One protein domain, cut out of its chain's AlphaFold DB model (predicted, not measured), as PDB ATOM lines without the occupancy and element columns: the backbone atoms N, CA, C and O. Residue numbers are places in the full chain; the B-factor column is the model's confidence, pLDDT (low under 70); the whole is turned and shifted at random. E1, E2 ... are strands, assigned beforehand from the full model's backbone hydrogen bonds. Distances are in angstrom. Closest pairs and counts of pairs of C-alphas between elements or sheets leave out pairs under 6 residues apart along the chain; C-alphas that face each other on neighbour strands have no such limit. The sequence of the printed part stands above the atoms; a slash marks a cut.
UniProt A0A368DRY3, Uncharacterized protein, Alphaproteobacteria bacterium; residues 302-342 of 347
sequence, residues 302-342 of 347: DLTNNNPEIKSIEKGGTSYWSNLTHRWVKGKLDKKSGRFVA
ATOM      1  N   ASP A 302      20.375 -12.175 -43.086       61.88
ATOM      2  CA  ASP A 302      20.720 -11.751 -41.729       61.88
ATOM      3  C   ASP A 302      20.602 -12.954 -40.784       61.88
ATOM      4  O   ASP A 302      19.515 -13.461 -40.510       61.88
ATOM      5  N   LEU A 303      21.749 -13.459 -40.330       57.12
ATOM      6  CA  LEU A 303      21.795 -14.285 -39.134       57.12
ATOM      7  C   LEU A 303      21.647 -13.338 -37.945       57.12
ATOM      8  O   LEU A 303      22.065 -12.185 -38.020       57.12
ATOM      9  N   THR A 304      21.069 -13.846 -36.861       48.28
ATOM     10  CA  THR A 304      20.549 -13.165 -35.661       48.28
ATOM     11  C   THR A 304      21.481 -12.180 -34.921       48.28
ATOM     12  O   THR A 304      21.081 -11.663 -33.889       48.28
ATOM     13  N   ASN A 305      22.663 -11.847 -35.457       53.31
ATOM     14  CA  ASN A 305      23.634 -10.875 -34.938       53.31
ATOM     15  C   ASN A 305      24.082  -9.802 -35.971       53.31
ATOM     16  O   ASN A 305      25.239  -9.392 -35.945       53.31
ATOM     17  N   ASN A 306      23.203  -9.357 -36.883       56.72
ATOM     18  CA  ASN A 306      23.318  -8.101 -37.661       56.72
ATOM     19  C   ASN A 306      24.736  -7.716 -38.148       56.72
ATOM     20  O   ASN A 306      25.240  -6.644 -37.822       56.72
ATOM     21  N   ASN A 307      25.374  -8.552 -38.971       68.75
ATOM     22  CA  ASN A 307      26.522  -8.100 -39.762       68.75
ATOM     23  C   ASN A 307      26.063  -7.837 -41.200       68.75
ATOM     24  O   ASN A 307      26.003  -8.789 -41.987       68.75
ATOM     25  N   PRO A 308      25.737  -6.578 -41.559       75.81
ATOM     26  CA  PRO A 308      25.237  -6.250 -42.895       75.81
ATOM     27  C   PRO A 308      26.236  -6.646 -43.990       75.81
ATOM     28  O   PRO A 308      25.836  -7.023 -45.087       75.81
ATOM     29  N   GLU A 309      27.529  -6.687 -43.665       79.25
ATOM     30  CA  GLU A 309      28.606  -7.080 -44.576       79.25
ATOM     31  C   GLU A 309      28.536  -8.553 -45.027       79.25
ATOM     32  O   GLU A 309      29.104  -8.900 -46.063       79.25
ATOM     33  N   ILE A 310      27.816  -9.435 -44.317       81.62
ATOM     34  CA  ILE A 310      27.629 -10.847 -44.715       81.62
ATOM     35  C   ILE A 310      26.593 -10.995 -45.838       81.62
ATOM     36  O   ILE A 310      26.581 -12.029 -46.515       81.62
ATOM     37  N   LYS A 311      25.742  -9.991 -46.073       82.56
ATOM     38  CA  LYS A 311      24.713 -10.037 -47.120       82.56
ATOM     39  C   LYS A 311      25.325 -10.246 -48.505       82.56
ATOM     40  O   LYS A 311      26.531 -10.071 -48.713       82.56
ATOM     41  N   SER A 312      24.488 -10.647 -49.454       83.25
ATOM     42  CA  SER A 312      24.868 -10.630 -50.861       83.25
ATOM     43  C   SER A 312      25.239  -9.210 -51.301       83.25
ATOM     44  O   SER A 312      24.736  -8.231 -50.745       83.25
ATOM     45  N   ILE A 313      26.107  -9.094 -52.306       83.38
ATOM     46  CA  ILE A 313      26.468  -7.800 -52.914       83.38
ATOM     47  C   ILE A 313      25.214  -7.039 -53.370       83.38
ATOM     48  O   ILE A 313      25.100  -5.841 -53.131       83.38
ATOM     49  N   GLU A 314      24.239  -7.748 -53.942       81.31
ATOM     50  CA  GLU A 314      22.952  -7.189 -54.385       81.31
ATOM     51  C   GLU A 314      22.140  -6.567 -53.233       81.31
ATOM     52  O   GLU A 314      21.375  -5.632 -53.445       81.31
ATOM     53  N   LYS A 315      22.340  -7.041 -51.996       81.25
ATOM     54  CA  LYS A 315      21.682  -6.536 -50.780       81.25
ATOM     55  C   LYS A 315      22.599  -5.659 -49.919       81.25
ATOM     56  O   LYS A 315      22.332  -5.484 -48.729       81.25
ATOM     57  N   GLY A 316      23.678  -5.126 -50.500       77.50
ATOM     58  CA  GLY A 316      24.597  -4.191 -49.843       77.50
ATOM     59  C   GLY A 316      25.660  -4.831 -48.944       77.50
ATOM     60  O   GLY A 316      26.291  -4.123 -48.163       77.50
ATOM     61  N   GLY A 317      25.859  -6.150 -49.020       82.25
ATOM     62  CA  GLY A 317      26.936  -6.847 -48.314       82.25
ATOM     63  C   GLY A 317      28.146  -7.152 -49.199       82.25
ATOM     64  O   GLY A 317      28.360  -6.542 -50.244       82.25
ATOM     65  N   THR A 318      28.958  -8.120 -48.777       83.12
ATOM     66  CA  THR A 318      30.209  -8.505 -49.459       83.12
ATOM     67  C   THR A 318      30.199  -9.930 -50.012       83.12
ATOM     68  O   THR A 318      31.104 -10.303 -50.759       83.12
ATOM     69  N   SER A 319      29.197 -10.743 -49.663       84.81
ATOM     70  CA  SER A 319      29.109 -12.132 -50.116       84.81
ATOM     71  C   SER A 319      28.701 -12.215 -51.580       84.81
ATOM     72  O   SER A 319      27.823 -11.486 -52.039       84.81
ATOM     73  N   TYR A 320      29.276 -13.165 -52.307       84.00
ATOM     74  CA  TYR A 320      28.941 -13.399 -53.710       84.00
ATOM     75  C   TYR A 320      28.724 -14.884 -53.988       84.00
ATOM     76  O   TYR A 320      29.217 -15.753 -53.262       84.00
ATOM     77  N   TRP A 321      27.954 -15.171 -55.032       84.94
ATOM     78  CA  TRP A 321      27.777 -16.528 -55.526       84.94
ATOM     79  C   TRP A 321      28.936 -16.887 -56.453       84.94
ATOM     80  O   TRP A 321      29.192 -16.194 -57.433       84.94
ATOM     81  N   SER A 322      29.640 -17.967 -56.136       81.44
ATOM     82  CA  SER A 322      30.702 -18.495 -56.981       81.44
ATOM     83  C   SER A 322      30.131 -19.465 -58.001       81.44
ATOM     84  O   SER A 322      29.649 -20.535 -57.630       81.44
ATOM     85  N   ASN A 323      30.268 -19.134 -59.283       77.00
ATOM     86  CA  ASN A 323      29.996 -20.062 -60.382       77.00
ATOM     87  C   ASN A 323      31.095 -21.127 -60.546       77.00
ATOM     88  O   ASN A 323      30.867 -22.125 -61.210       77.00
ATOM     89  N   LEU A 324      32.260 -20.954 -59.907       71.31
ATOM     90  CA  LEU A 324      33.353 -21.937 -59.901       71.31
ATOM     91  C   LEU A 324      33.113 -23.077 -58.916       71.31
ATOM     92  O   LEU A 324      33.495 -24.221 -59.147       71.31
ATOM     93  N   THR A 325      32.560 -22.735 -57.753       74.81
ATOM     94  CA  THR A 325      32.357 -23.673 -56.645       74.81
ATOM     95  C   THR A 325      30.882 -23.909 -56.332       74.81
ATOM     96  O   THR A 325      30.582 -24.635 -55.381       74.81
ATOM     97  N   HIS A 326      29.983 -23.316 -57.128       85.50
ATOM     98  CA  HIS A 326      28.521 -23.395 -57.043       85.50
ATOM     99  C   HIS A 326      28.011 -23.232 -55.606       85.50
ATOM    100  O   HIS A 326      27.305 -24.088 -55.057       85.50
ATOM    101  N   ARG A 327      28.469 -22.160 -54.950       85.81
ATOM    102  CA  ARG A 327      28.122 -21.827 -53.562       85.81
ATOM    103  C   ARG A 327      28.321 -20.347 -53.262       85.81
ATOM    104  O   ARG A 327      29.146 -19.679 -53.883       85.81
ATOM    105  N   TRP A 328      27.676 -19.868 -52.205       85.31
ATOM    106  CA  TRP A 328      27.973 -18.555 -51.634       85.31
ATOM    107  C   TRP A 328      29.339 -18.524 -50.937       85.31
ATOM    108  O   TRP A 328      29.588 -19.270 -49.980       85.31
ATOM    109  N   VAL A 329      30.213 -17.623 -51.383       83.62
ATOM    110  CA  VAL A 329      31.477 -17.285 -50.723       83.62
ATOM    111  C   VAL A 329      31.203 -16.121 -49.779       83.62
ATOM    112  O   VAL A 329      30.834 -15.028 -50.202       83.62
ATOM    113  N   LYS A 330      31.345 -16.388 -48.479       85.44
ATOM    114  CA  LYS A 330      31.029 -15.448 -47.401       85.44
ATOM    115  C   LYS A 330      32.310 -14.952 -46.745       85.44
ATOM    116  O   LYS A 330      33.256 -15.729 -46.586       85.44
ATOM    117  N   GLY A 331      32.322 -13.681 -46.354       76.00
ATOM    118  CA  GLY A 331      33.376 -13.147 -45.497       76.00
ATOM    119  C   GLY A 331      33.328 -13.763 -44.100       76.00
ATOM    120  O   GLY A 331      32.364 -14.438 -43.721       76.00
ATOM    121  N   LYS A 332      34.396 -13.566 -43.336       80.75
ATOM    122  CA  LYS A 332      34.539 -14.110 -41.982       80.75
ATOM    123  C   LYS A 332      34.976 -13.015 -41.025       80.75
ATOM    124  O   LYS A 332      35.819 -12.196 -41.368       80.75
ATOM    125  N   LEU A 333      34.458 -13.050 -39.806       79.81
ATOM    126  CA  LEU A 333      35.027 -12.277 -38.707       79.81
ATOM    127  C   LEU A 333      36.336 -12.928 -38.274       79.81
ATOM    128  O   LEU A 333      36.374 -14.123 -37.956       79.81
ATOM    129  N   ASP A 334      37.417 -12.156 -38.289       77.44
ATOM    130  CA  ASP A 334      38.668 -12.598 -37.703       77.44
ATOM    131  C   ASP A 334      38.522 -12.636 -36.180       77.44
ATOM    132  O   ASP A 334      38.290 -11.621 -35.526       77.44
ATOM    133  N   LYS A 335      38.669 -13.834 -35.608       74.06
ATOM    134  CA  LYS A 335      38.491 -14.072 -34.170       74.06
ATOM    135  C   LYS A 335      39.491 -13.294 -33.310       74.06
ATOM    136  O   LYS A 335      39.224 -13.100 -32.132       74.06
ATOM    137  N   LYS A 336      40.640 -12.901 -33.873       77.06
ATOM    138  CA  LYS A 336      41.698 -12.190 -33.142       77.06
ATOM    139  C   LYS A 336      41.506 -10.678 -33.152       77.06
ATOM    140  O   LYS A 336      41.666 -10.047 -32.117       77.06
ATOM    141  N   SER A 337      41.191 -10.105 -34.311       76.31
ATOM    142  CA  SER A 337      41.048  -8.652 -34.465       76.31
ATOM    143  C   SER A 337      39.611  -8.150 -34.315       76.31
ATOM    144  O   SER A 337      39.399  -6.943 -34.248       76.31
ATOM    145  N   GLY A 338      38.617  -9.047 -34.317       74.75
ATOM    146  CA  GLY A 338      37.196  -8.691 -34.348       74.75
ATOM    147  C   GLY A 338      36.763  -8.003 -35.647       74.75
ATOM    148  O   GLY A 338      35.599  -7.642 -35.783       74.75
ATOM    149  N   ARG A 339      37.678  -7.820 -36.611       80.00
ATOM    150  CA  ARG A 339      37.402  -7.167 -37.891       80.00
ATOM    151  C   ARG A 339      36.839  -8.168 -38.883       80.00
ATOM    152  O   ARG A 339      37.264  -9.326 -38.946       80.00
ATOM    153  N   PHE A 340      35.891  -7.708 -39.682       79.44
ATOM    154  CA  PHE A 340      35.377  -8.492 -40.785       79.44
ATOM    155  C   PHE A 340      36.397  -8.541 -41.925       79.44
ATOM    156  O   PHE A 340      36.971  -7.532 -42.335       79.44
ATOM    157  N   VAL A 341      36.629  -9.745 -42.431       80.56
ATOM    158  CA  VAL A 341      37.452 -10.009 -43.603       80.56
ATOM    159  C   VAL A 341      36.510 -10.396 -44.730       80.56
ATOM    160  O   VAL A 341      35.898 -11.471 -44.698       80.56
ATOM    161  N   ALA A 342      36.403  -9.510 -45.719       77.38
ATOM    162  CA  ALA A 342      35.619  -9.739 -46.925       77.38
ATOM    163  C   ALA A 342      36.048 -11.042 -47.628       77.38
ATOM    164  O   ALA A 342      37.216 -11.443 -47.541       77.38
TER     165      ALA A 342
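Overview. This is residues 302 to 342 of the 347 residues of an uncharacterized protein of Alphaproteobacteria bacterium (UniProt A0A368DRY3). What is the main picture? There is little regular structure: the small hairpin of E1 and E2 makes one end of an elongated shape, residues 330 to 342 fold back on themselves toward the other end, and residues 302 to 319 wind along one side. How large is it? The printed part has 41 residues and no named helix; E1 then E2, an antiparallel sheet, hold 6 of them, class all strand. It is only just compact, close to loose, with a radius of gyration of the C-alphas of 10.8 A, and spans 30 by 19 by 15 A.

Along the chain. Where is E1? E1, residues 320 to 322, is 6.3 A long from first to last C-alpha and begins at C-alpha 320 (28.941, -13.399, -53.710). Where is E2? E2, residues 327 to 329, also 6.3 A, ends at C-alpha 329 (31.477, -17.285, -50.723).

Arrangement. How do E1 and E2 stand? They form an antiparallel hairpin with a tight link, their directions at 132 degrees. Which atoms show it? N 329 and O 320, 2.8 A apart, are within hydrogen-bond range. What else pairs? Residues 332 to 333 pair antiparallel with residues 340 to 341.

Size, cuts and confidence. How far does it reach? The two C-alphas farthest apart, of Asn 323 and Lys 336, are 30.7 A apart; residues 322 to 327 and 334 to 339 stand free. Is it unbroken and sure? The printed part has no cut; pLDDT is under 70 at residues 302 to 307.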